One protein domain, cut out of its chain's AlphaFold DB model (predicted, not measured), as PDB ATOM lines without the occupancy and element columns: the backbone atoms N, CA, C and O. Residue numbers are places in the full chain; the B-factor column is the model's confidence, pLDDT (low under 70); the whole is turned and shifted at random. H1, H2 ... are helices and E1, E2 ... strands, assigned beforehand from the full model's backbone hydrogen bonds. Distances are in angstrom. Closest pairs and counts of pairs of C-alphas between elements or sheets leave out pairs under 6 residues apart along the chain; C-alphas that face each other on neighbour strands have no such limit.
ATOM      1  N   TYR A   2     -33.200 -50.366  18.786       93.62
ATOM      2  CA  TYR A   2     -34.566 -50.113  19.293       93.62
ATOM      3  C   TYR A   2     -35.700 -50.369  18.287       93.62
ATOM      4  O   TYR A   2     -36.762 -50.831  18.685       93.62
ATOM      5  N   LYS A   3     -35.458 -50.187  16.982       95.75
ATOM      6  CA  LYS A   3     -36.416 -50.555  15.925       95.75
ATOM      7  C   LYS A   3     -36.813 -52.041  15.958       95.75
ATOM      8  O   LYS A   3     -37.991 -52.347  15.886       95.75
ATOM      9  N   GLN A   4     -35.849 -52.955  16.097       96.19
ATOM     10  CA  GLN A   4     -36.124 -54.400  16.128       96.19
ATOM     11  C   GLN A   4     -36.897 -54.796  17.392       96.19
ATOM     12  O   GLN A   4     -37.777 -55.646  17.330       96.19
ATOM     13  N   ILE A   5     -36.594 -54.150  18.524       95.44
ATOM     14  CA  ILE A   5     -37.331 -54.342  19.780       95.44
ATOM     15  C   ILE A   5     -38.775 -53.850  19.618       95.44
ATOM     16  O   ILE A   5     -39.702 -54.573  19.961       95.44
ATOM     17  N   LYS A   6     -38.973 -52.662  19.030       96.00
ATOM     18  CA  LYS A   6     -40.301 -52.111  18.725       96.00
ATOM     19  C   LYS A   6     -41.128 -53.073  17.867       96.00
ATOM     20  O   LYS A   6     -42.236 -53.423  18.245       96.00
ATOM     21  N   GLU A   7     -40.554 -53.553  16.764       97.00
ATOM     22  CA  GLU A   7     -41.212 -54.503  15.857       97.00
ATOM     23  C   GLU A   7     -41.562 -55.832  16.547       97.00
ATOM     24  O   GLU A   7     -42.577 -56.444  16.221       97.00
ATOM     25  N   LEU A   8     -40.727 -56.300  17.480       96.81
ATOM     26  CA  LEU A   8     -41.011 -57.499  18.266       96.81
ATOM     27  C   LEU A   8     -42.212 -57.279  19.191       96.81
ATOM     28  O   LEU A   8     -43.117 -58.107  19.200       96.81
ATOM     29  N   LEU A   9     -42.242 -56.157  19.915       95.50
ATOM     30  CA  LEU A   9     -43.346 -55.805  20.809       95.50
ATOM     31  C   LEU A   9     -44.670 -55.673  20.045       95.50
ATOM     32  O   LEU A   9     -45.669 -56.261  20.452       95.50
ATOM     33  N   GLU A  10     -44.662 -54.994  18.895       95.81
ATOM     34  CA  GLU A  10     -45.846 -54.861  18.034       95.81
ATOM     35  C   GLU A  10     -46.353 -56.230  17.551       95.81
ATOM     36  O   GLU A  10     -47.552 -56.505  17.596       95.81
ATOM     37  N   LYS A  11     -45.449 -57.131  17.136       97.38
ATOM     38  CA  LYS A  11     -45.809 -58.505  16.734       97.38
ATOM     39  C   LYS A  11     -46.362 -59.342  17.884       97.38
ATOM     40  O   LYS A  11     -47.151 -60.250  17.638       97.38
ATOM     41  N   SER A  12     -45.951 -59.045  19.112       95.19
ATOM     42  CA  SER A  12     -46.469 -59.666  20.331       95.19
ATOM     43  C   SER A  12     -47.805 -59.075  20.798       95.19
ATOM     44  O   SER A  12     -48.330 -59.532  21.807       95.19
ATOM     45  N   GLY A  13     -48.370 -58.099  20.078       95.12
ATOM     46  CA  GLY A  13     -49.643 -57.468  20.430       95.12
ATOM     47  C   GLY A  13     -49.530 -56.399  21.517       95.12
ATOM     48  O   GLY A  13     -50.548 -56.007  22.076       95.12
ATOM     49  N   ILE A  14     -48.315 -55.925  21.814       95.88
ATOM     50  CA  ILE A  14     -48.097 -54.843  22.774       95.88
ATOM     51  C   ILE A  14     -48.416 -53.503  22.113       95.88
ATOM     52  O   ILE A  14     -47.890 -53.162  21.051       95.88
ATOM     53  N   GLU A  15     -49.257 -52.724  22.781       95.31
ATOM     54  CA  GLU A  15     -49.618 -51.368  22.402       95.31
ATOM     55  C   GLU A  15     -48.477 -50.407  22.726       95.31
ATOM     56  O   GLU A  15     -47.919 -50.398  23.831       95.31
ATOM     57  N   LEU A  16     -48.131 -49.576  21.744       95.56
ATOM     58  CA  LEU A  16     -47.048 -48.611  21.835       95.56
ATOM     59  C   LEU A  16     -47.569 -47.195  21.584       95.56
ATOM     60  O   LEU A  16     -48.310 -46.943  20.637       95.56
ATOM     61  N   SER A  17     -47.102 -46.261  22.399       95.88
ATOM     62  CA  SER A  17     -47.269 -44.820  22.239       95.88
ATOM     63  C   SER A  17     -45.964 -44.177  21.757       95.88
ATOM     64  O   SER A  17     -44.884 -44.779  21.801       95.88
ATOM     65  N   GLU A  18     -46.047 -42.905  21.356       96.62
ATOM     66  CA  GLU A  18     -44.871 -42.044  21.212       96.62
ATOM     67  C   GLU A  18     -43.991 -42.113  22.463       96.62
ATOM     68  O   GLU A  18     -44.502 -42.163  23.590       96.62
ATOM     69  N   GLY A  19     -42.674 -42.108  22.257       97.31
ATOM     70  CA  GLY A  19     -41.708 -42.143  23.346       97.31
ATOM     71  C   GLY A  19     -41.820 -40.949  24.297       97.31
ATOM     72  O   GLY A  19     -42.496 -39.952  24.021       97.31
ATOM     73  N   LEU A  20     -41.183 -41.075  25.454       97.94
ATOM     74  CA  LEU A  20     -41.153 -40.046  26.486       97.94
ATOM     75  C   LEU A  20     -40.314 -38.845  26.042       97.94
ATOM     76  O   LEU A  20     -39.180 -38.984  25.576       97.94
ATOM     77  N   LYS A  21     -40.858 -37.648  26.257       98.00
ATOM     78  CA  LYS A  21     -40.119 -36.388  26.124       98.00
ATOM     79  C   LYS A  21     -39.207 -36.190  27.331       98.00
ATOM     80  O   LYS A  21     -39.500 -36.669  28.422       98.00
ATOM     81  N   GLU A  22     -38.158 -35.390  27.165       97.69
ATOM     82  CA  GLU A  22     -37.234 -35.040  28.258       97.69
ATOM     83  C   GLU A  22     -37.957 -34.485  29.495       97.69
ATOM     84  O   GLU A  22     -37.728 -34.952  30.602       97.69
ATOM     85  N   SER A  23     -38.942 -33.601  29.307       97.81
ATOM     86  CA  SER A  23     -39.745 -33.067  30.416       97.81
ATOM     87  C   SER A  23     -40.575 -34.129  31.146       97.81
ATOM     88  O   SER A  23     -40.896 -33.969  32.320       97.81
ATOM     89  N   GLU A  24     -40.986 -35.187  30.442       97.88
ATOM     90  CA  GLU A  24     -41.700 -36.311  31.055       97.88
ATOM     91  C   GLU A  24     -40.730 -37.183  31.849       97.88
ATOM     92  O   GLU A  24     -41.042 -37.544  32.979       97.88
ATOM     93  N   ILE A  25     -39.543 -37.455  31.298       98.12
ATOM     94  CA  ILE A  25     -38.471 -38.191  31.983       98.12
ATOM     95  C   ILE A  25     -38.079 -37.481  33.274       98.12
ATOM     96  O   ILE A  25     -38.097 -38.112  34.326       98.12
ATOM     97  N   ASP A  26     -37.811 -36.175  33.218       97.75
ATOM     98  CA  ASP A  26     -37.442 -35.385  34.397       97.75
ATOM     99  C   ASP A  26     -38.508 -35.484  35.494       97.75
ATOM    100  O   ASP A  26     -38.197 -35.690  36.669       97.75
ATOM    101  N   LYS A  27     -39.787 -35.403  35.104       97.94
ATOM    102  CA  LYS A  27     -40.915 -35.529  36.029       97.94
ATOM    103  C   LYS A  27     -41.000 -36.928  36.646       97.94
ATOM    104  O   LYS A  27     -41.224 -37.041  37.850       97.94
ATOM    105  N   ILE A  28     -40.835 -37.980  35.845       97.69
ATOM    106  CA  ILE A  28     -40.851 -39.372  36.317       97.69
ATOM    107  C   ILE A  28     -39.701 -39.592  37.307       97.69
ATOM    108  O   ILE A  28     -39.934 -40.014  38.438       97.69
ATOM    109  N   GLU A  29     -38.476 -39.236  36.927       97.12
ATOM    110  CA  GLU A  29     -37.288 -39.388  37.773       97.12
ATOM    111  C   GLU A  29     -37.410 -38.618  39.098       97.12
ATOM    112  O   GLU A  29     -36.949 -39.097  40.134       97.12
ATOM    113  N   GLN A  30     -38.081 -37.463  39.098       97.25
ATOM    114  CA  GLN A  30     -38.385 -36.718  40.321       97.25
ATOM    115  C   GLN A  30     -39.423 -37.426  41.209       97.25
ATOM    116  O   GLN A  30     -39.244 -37.476  42.421       97.25
ATOM    117  N   ILE A  31     -40.509 -37.962  40.638       96.81
ATOM    118  CA  ILE A  31     -41.594 -38.612  41.402       96.81
ATOM    119  C   ILE A  31     -41.121 -39.904  42.077       96.81
ATOM    120  O   ILE A  31     -41.493 -40.191  43.223       96.81
ATOM    121  N   TYR A  32     -40.333 -40.694  41.351       94.25
ATOM    122  CA  TYR A  32     -39.862 -42.007  41.791       94.25
ATOM    123  C   TYR A  32     -38.452 -41.976  42.396       94.25
ATOM    124  O   TYR A  32     -37.975 -43.013  42.842       94.25
ATOM    125  N   GLU A  33     -37.805 -40.807  42.428       94.25
ATOM    126  CA  GLU A  33     -36.500 -40.569  43.065       94.25
ATOM    127  C   GLU A  33     -35.376 -41.491  42.551       94.25
ATOM    128  O   GLU A  33     -34.473 -41.883  43.289       94.25
ATOM    129  N   PHE A  34     -35.401 -41.817  41.257       91.75
ATOM    130  CA  PHE A  34     -34.350 -42.591  40.596       91.75
ATOM    131  C   PHE A  34     -33.969 -41.974  39.251       91.75
ATOM    132  O   PHE A  34     -34.662 -41.107  38.725       91.75
ATOM    133  N   LYS A  35     -32.849 -42.434  38.689       93.88
ATOM    134  CA  LYS A  35     -32.437 -42.114  37.321       93.88
ATOM    135  C   LYS A  35     -32.579 -43.341  36.441       93.88
ATOM    136  O   LYS A  35     -32.093 -44.414  36.804       93.88
ATOM    137  N   PHE A  36     -33.210 -43.190  35.281       94.19
ATOM    138  CA  PHE A  36     -33.295 -44.287  34.330       94.19
ATOM    139  C   PHE A  36     -31.887 -44.696  33.879       94.19
ATOM    140  O   PHE A  36     -31.086 -43.839  33.483       94.19
ATOM    141  N   PRO A  37     -31.576 -46.005  33.855       95.31
ATOM    142  CA  PRO A  37     -30.402 -46.490  33.148       95.31
ATOM    143  C   PRO A  37     -30.434 -46.003  31.699       95.31
ATOM    144  O   PRO A  37     -31.489 -46.015  31.062       95.31
ATOM    145  N   LYS A  38     -29.279 -45.596  31.157       94.75
ATOM    146  CA  LYS A  38     -29.196 -44.954  29.835       94.75
ATOM    147  C   LYS A  38     -29.925 -45.741  28.738       94.75
ATOM    148  O   LYS A  38     -30.650 -45.150  27.949       94.75
ATOM    149  N   SER A  39     -29.749 -47.061  28.694       95.12
ATOM    150  CA  SER A  39     -30.390 -47.928  27.698       95.12
ATOM    151  C   SER A  39     -31.916 -47.916  27.803       95.12
ATOM    152  O   SER A  39     -32.598 -47.841  26.784       95.12
ATOM    153  N   LEU A  40     -32.449 -47.958  29.028       94.31
ATOM    154  CA  LEU A  40     -33.885 -47.900  29.274       94.31
ATOM    155  C   LEU A  40     -34.438 -46.514  28.940       94.31
ATOM    156  O   LEU A  40     -35.457 -46.425  28.263       94.31
ATOM    157  N   ARG A  41     -33.738 -45.444  29.334       96.75
ATOM    158  CA  ARG A  41     -34.097 -44.069  28.963       96.75
ATOM    159  C   ARG A  41     -34.170 -43.909  27.447       96.75
ATOM    160  O   ARG A  41     -35.211 -43.522  26.933       96.75
ATOM    161  N   ASP A  42     -33.092 -44.248  26.742       96.75
ATOM    162  CA  ASP A  42     -33.018 -44.149  25.282       96.75
ATOM    163  C   ASP A  42     -34.160 -44.939  24.612       96.75
ATOM    164  O   ASP A  42     -34.748 -44.478  23.632       96.75
ATOM    165  N   PHE A  43     -34.482 -46.128  25.136       97.00
ATOM    166  CA  PHE A  43     -35.571 -46.952  24.620       97.00
ATOM    167  C   PHE A  43     -36.943 -46.313  24.852       97.00
ATOM    168  O   PHE A  43     -37.707 -46.180  23.898       97.00
ATOM    169  N   LEU A  44     -37.235 -45.869  26.078       96.81
ATOM    170  CA  LEU A  44     -38.512 -45.239  26.420       96.81
ATOM    171  C   LEU A  44     -38.695 -43.883  25.726       96.81
ATOM    172  O   LEU A  44     -39.821 -43.520  25.400       96.81
ATOM    173  N   SER A  45     -37.610 -43.154  25.439       97.00
ATOM    174  CA  SER A  45     -37.626 -41.959  24.582       97.00
ATOM    175  C   SER A  45     -37.901 -42.280  23.113       97.00
ATOM    176  O   SER A  45     -38.448 -41.447  22.394       97.00
ATOM    177  N   TYR A  46     -37.521 -43.470  22.646       97.62
ATOM    178  CA  TYR A  46     -37.781 -43.910  21.278       97.62
ATOM    179  C   TYR A  46     -39.221 -44.408  21.092       97.62
ATOM    180  O   TYR A  46     -39.864 -44.081  20.094       97.62
ATOM    181  N   THR A  47     -39.735 -45.201  22.033       96.75
ATOM    182  CA  THR A  47     -41.099 -45.745  22.008       96.75
ATOM    183  C   THR A  47     -41.543 -46.080  23.427       96.75
ATOM    184  O   THR A  47     -40.743 -46.578  24.216       96.75
ATOM    185  N   LEU A  48     -42.816 -45.854  23.755       96.25
ATOM    186  CA  LEU A  48     -43.347 -46.156  25.085       96.25
ATOM    187  C   LEU A  48     -44.351 -47.312  25.009       96.25
ATOM    188  O   LEU A  48     -45.429 -47.115  24.455       96.25
ATOM    189  N   PRO A  49     -44.045 -48.493  25.563       95.69
ATOM    190  CA  PRO A  49     -45.047 -49.533  25.768       95.69
ATOM    191  C   PRO A  49     -46.097 -49.091  26.792       95.69
ATOM    192  O   PRO A  49     -45.731 -48.550  27.835       95.69
ATOM    193  N   ILE A  50     -47.379 -49.303  26.489       93.50
ATOM    194  CA  ILE A  50     -48.513 -48.866  27.329       93.50
ATOM    195  C   ILE A  50     -49.529 -49.977  27.639       93.50
ATOM    196  O   ILE A  50     -50.555 -49.709  28.259       93.50
ATOM    197  N   SER A  51     -49.264 -51.216  27.220       91.50
ATOM    198  CA  SER A  51     -50.071 -52.377  27.618       91.50
ATOM    199  C   SER A  51     -49.929 -52.692  29.110       91.50
ATOM    200  O   SER A  51     -48.969 -52.271  29.751       91.50
ATOM    201  N   VAL A  52     -50.871 -53.475  29.647       86.06
ATOM    202  CA  VAL A  52     -50.973 -53.831  31.077       86.06
ATOM    203  C   VAL A  52     -49.725 -54.525  31.638       86.06
ATOM    204  O   VAL A  52     -49.461 -54.457  32.833       86.06
ATOM    205  N   GLU A  53     -48.926 -55.169  30.789       87.38
ATOM    206  CA  GLU A  53     -47.667 -55.818  31.163       87.38
ATOM    207  C   GLU A  53     -46.523 -54.822  31.426       87.38
ATOM    208  O   GLU A  53     -45.449 -55.223  31.880       87.38
ATOM    209  N   PHE A  54     -46.725 -53.534  31.132       91.62
ATOM    210  CA  PHE A  54     -45.737 -52.474  31.299       91.62
ATOM    211  C   PHE A  54     -46.240 -51.390  32.252       91.62
ATOM    212  O   PHE A  54     -47.416 -51.041  32.279       91.62
ATOM    213  N   TYR A  55     -45.311 -50.794  32.999       91.50
ATOM    214  CA  TYR A  55     -45.626 -49.646  33.839       91.50
ATOM    215  C   TYR A  55     -46.041 -48.447  32.988       91.50
ATOM    216  O   TYR A  55     -45.301 -48.005  32.102       91.50
ATOM    217  N   ASN A  56     -47.198 -47.874  33.308       90.31
ATOM    218  CA  ASN A  56     -47.655 -46.660  32.658       90.31
ATOM    219  C   ASN A  56     -46.946 -45.444  33.264       90.31
ATOM    220  O   ASN A  56     -47.429 -44.795  34.190       90.31
ATOM    221  N   TRP A  57     -45.782 -45.110  32.711       95.06
ATOM    222  CA  TRP A  57     -44.963 -43.988  33.174       95.06
ATOM    223  C   TRP A  57     -45.622 -42.605  33.006       95.06
ATOM    224  O   TRP A  57     -45.138 -41.631  33.583       95.06
ATOM    225  N   ARG A  58     -46.708 -42.497  32.225       94.31
ATOM    226  CA  ARG A  58     -47.485 -41.256  32.043       94.31
ATOM    227  C   ARG A  58     -48.670 -41.133  32.998       94.31
ATOM    228  O   ARG A  58     -49.255 -40.052  33.085       94.31
ATOM    229  N   ASP A  59     -49.022 -42.202  33.700       94.12
ATOM    230  CA  ASP A  59     -50.061 -42.162  34.718       94.12
ATOM    231  C   ASP A  59     -49.467 -41.662  36.042       94.12
ATOM    232  O   ASP A  59     -48.646 -42.314  36.684       94.12
ATOM    233  N   PHE A  60     -49.865 -40.454  36.432       95.50
ATOM    234  CA  PHE A  60     -49.438 -39.818  37.677       95.50
ATOM    235  C   PHE A  60     -50.520 -39.871  38.759       95.50
ATOM    236  O   PHE A  60     -50.498 -39.054  39.678       95.50
ATOM    237  N   SER A  61     -51.495 -40.773  38.630       96.00
ATOM    238  CA  SER A  61     -52.426 -41.060  39.714       96.00
ATOM    239  C   SER A  61     -51.683 -41.636  40.919       96.00
ATOM    240  O   SER A  61     -50.681 -42.344  40.784       96.00
ATOM    241  N   ASP A  62     -52.192 -41.337  42.114       96.44
ATOM    242  CA  ASP A  62     -51.597 -41.819  43.360       96.44
ATOM    243  C   ASP A  62     -51.537 -43.354  43.411       96.44
ATOM    244  O   ASP A  62     -50.590 -43.907  43.968       96.44
ATOM    245  N   GLU A  63     -52.511 -44.039  42.798       95.06
ATOM    246  CA  GLU A  63     -52.547 -45.502  42.732       95.06
ATOM    247  C   GLU A  63     -51.388 -46.055  41.892       95.06
ATOM    248  O   GLU A  63     -50.579 -46.818  42.415       95.06
ATOM    249  N   ASN A  64     -51.215 -45.596  40.645       93.75
ATOM    250  CA  ASN A  64     -50.123 -46.061  39.778       93.75
ATOM    251  C   ASN A  64     -48.741 -45.748  40.379       93.75
ATOM    252  O   ASN A  64     -47.840 -46.590  40.380       93.75
ATOM    253  N   ILE A  65     -48.577 -44.552  40.962       95.31
ATOM    254  CA  ILE A  65     -47.327 -44.170  41.634       95.31
ATOM    255  C   ILE A  65     -47.028 -45.120  42.797       95.31
ATOM    256  O   ILE A  65     -45.882 -45.550  42.973       95.31
ATOM    257  N   LYS A  66     -48.039 -45.445  43.605       94.25
ATOM    258  CA  LYS A  66     -47.897 -46.355  44.740       94.25
ATOM    259  C   LYS A  66     -47.549 -47.770  44.282       94.25
ATOM    260  O   LYS A  66     -46.632 -48.350  44.861       94.25
ATOM    261  N   GLU A  67     -48.214 -48.297  43.256       92.31
ATOM    262  CA  GLU A  67     -47.934 -49.629  42.705       92.31
ATOM    263  C   GLU A  67     -46.488 -49.745  42.204       92.31
ATOM    264  O   GLU A  67     -45.758 -50.657  42.604       92.31
ATOM    265  N   ILE A  68     -46.018 -48.777  41.409       92.56
ATOM    266  CA  ILE A  68     -44.642 -48.777  40.894       92.56
ATOM    267  C   ILE A  68     -43.627 -48.659  42.042       92.56
ATOM    268  O   ILE A  68     -42.652 -49.413  42.082       92.56
ATOM    269  N   LYS A  69     -43.858 -47.771  43.021       92.69
ATOM    270  CA  LYS A  69     -42.977 -47.657  44.201       92.69
ATOM    271  C   LYS A  69     -42.940 -48.946  45.020       92.69
ATOM    272  O   LYS A  69     -41.879 -49.322  45.514       92.69
ATOM    273  N   GLN A  70     -44.069 -49.636  45.163       90.88
ATOM    274  CA  GLN A  70     -44.121 -50.935  45.834       90.88
ATOM    275  C   GLN A  70     -43.318 -51.992  45.075       90.88
ATOM    276  O   GLN A  70     -42.537 -52.705  45.703       90.88
ATOM    277  N   ALA A  71     -43.435 -52.056  43.748       88.00
ATOM    278  CA  ALA A  71     -42.652 -52.977  42.927       88.00
ATOM    279  C   ALA A  71     -41.138 -52.706  43.021       88.00
ATOM    280  O   ALA A  71     -40.346 -53.641  43.142       88.00
ATOM    281  N   MET A  72     -40.725 -51.434  43.035       86.88
ATOM    282  CA  MET A  72     -39.321 -51.057  43.251       86.88
ATOM    283  C   MET A  72     -38.828 -51.492  44.638       86.88
ATOM    284  O   MET A  72     -37.756 -52.085  44.756       86.88
ATOM    285  N   ASN A  73     -39.624 -51.246  45.682       87.19
ATOM    286  CA  ASN A  73     -39.287 -51.630  47.053       87.19
ATOM    287  C   ASN A  73     -39.262 -53.145  47.256       87.19
ATOM    288  O   ASN A  73     -38.458 -53.621  48.052       87.19
ATOM    289  N   TYR A  74     -40.087 -53.903  46.533       83.25
ATOM    290  CA  TYR A  74     -40.109 -55.361  46.621       83.25
ATOM    291  C   TYR A  74     -38.732 -55.967  46.346       83.25
ATOM    292  O   TYR A  74     -38.304 -56.846  47.082       83.25
ATOM    293  N   VAL A  75     -38.004 -55.459  45.345       74.44
ATOM    294  CA  VAL A  75     -36.643 -55.933  45.056       74.44
ATOM    295  C   VAL A  75     -35.719 -55.673  46.246       74.44
ATOM    296  O   VAL A  75     -34.983 -56.564  46.646       74.44
ATOM    297  N   PHE A  76     -35.775 -54.492  46.860       74.44
ATOM    298  CA  PHE A  76     -34.943 -54.188  48.028       74.44
ATOM    299  C   PHE A  76     -35.322 -55.015  49.259       74.44
ATOM    300  O   PHE A  76     -34.435 -55.476  49.973       74.44
ATOM    301  N   GLU A  77     -36.614 -55.228  49.504       76.50
ATOM    302  CA  GLU A  77     -37.088 -56.073  50.603       76.50
ATOM    303  C   GLU A  77     -36.729 -57.545  50.379       76.50
ATOM    304  O   GLU A  77     -36.306 -58.210  51.319       76.50
ATOM    305  N   TYR A  78     -36.814 -58.044  49.144       70.06
ATOM    306  CA  TYR A  78     -36.315 -59.368  48.771       70.06
ATOM    307  C   TYR A  78     -34.812 -59.479  49.074       70.06
ATOM    308  O   TYR A  78     -34.392 -60.304  49.879       70.06
ATOM    309  N   LEU A  79     -34.007 -58.546  48.551       68.56
ATOM    310  CA  LEU A  79     -32.554 -58.503  48.766       68.56
ATOM    311  C   LEU A  79     -32.143 -58.398  50.244       68.56
ATOM    312  O   LEU A  79     -31.050 -58.814  50.615       68.56
ATOM    313  N   LYS A  80     -32.982 -57.783  51.080       69.75
ATOM    314  CA  LYS A  80     -32.719 -57.585  52.508       69.75
ATOM    315  C   LYS A  80     -33.038 -58.822  53.345       69.75
ATOM    316  O   LYS A  80     -32.432 -58.999  54.401       69.75
ATOM    317  N   ASN A  81     -34.018 -59.614  52.917       69.06
ATOM    318  CA  ASN A  81     -34.551 -60.726  53.697       69.06
ATOM    319  C   ASN A  81     -34.033 -62.094  53.226       69.06
ATOM    320  O   ASN A  81     -34.082 -63.037  54.016       69.06
ATOM    321  N   ASP A  82     -33.492 -62.193  52.008       62.81
ATOM    322  CA  ASP A  82     -32.872 -63.417  51.499       62.81
ATOM    323  C   ASP A  82     -31.354 -63.480  51.756       62.81
ATOM    324  O   ASP A  82     -30.682 -62.446  51.845       62.81
ATOM    325  N   PRO A  83     -30.772 -64.690  51.891       60.31
ATOM    326  CA  PRO A  83     -29.335 -64.853  52.064       60.31
ATOM    327  C   PRO A  83     -28.571 -64.261  50.871       60.31
ATOM    328  O   PRO A  83     -28.826 -64.614  49.721       60.31
ATOM    329  N   ILE A  84     -27.577 -63.413  51.155       57.81
ATOM    330  CA  ILE A  84     -26.689 -62.777  50.159       57.81
ATOM    331  C   ILE A  84     -26.102 -63.804  49.172       57.81
ATOM    332  O   ILE A  84     -25.896 -63.480  48.006       57.81
ATOM    333  N   ASP A  85     -25.899 -65.039  49.623       55.22
ATOM    334  CA  ASP A  85     -25.319 -66.147  48.863       55.22
ATOM    335  C   ASP A  85     -26.191 -66.623  47.684       55.22
ATOM    336  O   ASP A  85     -25.658 -67.219  46.751       55.22
ATOM    337  N   GLU A  86     -27.504 -66.352  47.687       54.28
ATOM    338  CA  GLU A  86     -28.392 -66.617  46.537       54.28
ATOM    339  C   GLU A  86     -28.368 -65.483  45.495       54.28
ATOM    340  O   GLU A  86     -28.712 -65.696  44.331       54.28
ATOM    341  N   ILE A  87     -27.955 -64.281  45.901       54.28
ATOM    342  CA  ILE A  87     -28.001 -63.048  45.100       54.28
ATOM    343  C   ILE A  87     -26.631 -62.745  44.475       54.28
ATOM    344  O   ILE A  87     -26.545 -62.339  43.316       54.28
ATOM    345  N   PHE A  88     -25.556 -62.949  45.238       56.72
ATOM    346  CA  PHE A  88     -24.171 -62.835  44.800       56.72
ATOM    347  C   PHE A  88     -23.516 -64.208  44.951       56.72
ATOM    348  O   PHE A  88     -23.171 -64.589  46.072       56.72
ATOM    349  N   PRO A  89     -23.338 -64.957  43.847       54.75
ATOM    350  CA  PRO A  89     -22.736 -66.277  43.887       54.75
ATOM    351  C   PRO A  89     -21.379 -66.238  44.592       54.75
ATOM    352  O   PRO A  89     -20.436 -65.621  44.099       54.75
TER     353      PRO A  89
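AT A GLANCE: This is residues 2 to 89 of the 105 residues of an uncharacterized protein of Campylobacter gracilis RM3268 (UniProt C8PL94). Two short helices, H1 and H3, sit loosely by a tiny pair of strands, E1 and E2, a third, H2, lies beyond H3 and away from E2, and the long helix H4 meets H2 with residues 65 to 69 and leads away from this group like an arm. At its far end residues 80 to 86 stick out, of which 84 to 86 belong to the small helix H5. The 88 printed residues hold five named helices and two named strands, in the order H1 E1 H2 H3 E2 H4 H5; the strands are antiparallel and the class is mostly helix. The whole is loose, with a radius of gyration of the C-alphas of 15.1 A and spans of 40 by 29 by 23 A.

IN THESE COORDINATES: Find C-alpha 2 at (-34.566, -50.113, 19.293); from there H1 runs 14.3 A to residue 11. Next come E1, residues 16 to 18, H2, residues 22 to 32, 15.4 A, H3, residues 38 to 46, 12.2 A, and E2, residues 47 to 49. H4 begins at C-alpha 62, (-51.597, -41.819, 43.360), and runs 27.5 A to residue 81, with a kink of 27 degrees near residue 75. H5 is residues 84 to 87.

HOW THE PARTS SIT: Look at Tyr 2 and Phe 43, whose C-alphas, 6.3 A apart, are the closest of H1 and H3, close but not clearly touching. Between E1 and E2, N 17 and O 48 are 2.8 A apart, within hydrogen-bond range. H4 only just touches H2, with 3 pairs of C-alphas within 8 A, through residues 65 to 69 alone; the closest are Tyr 32 and Lys 69, 6.9 A, at a steep tilt of 58 degrees. H1 and H4 are apart. Every O i to N i+4 pair is within hydrogen-bond range in H1, H2 and H3, and 14 of 16 in H4; H5 is too short for one.

THE WHOLE: The farthest C-alphas, Glu 18 and Asp 85, are 41.6 A apart. The printed part has no cut, and the link E2 to H4 is long, 12 residues. Look for pLDDT under 70 at residues 79 to 89.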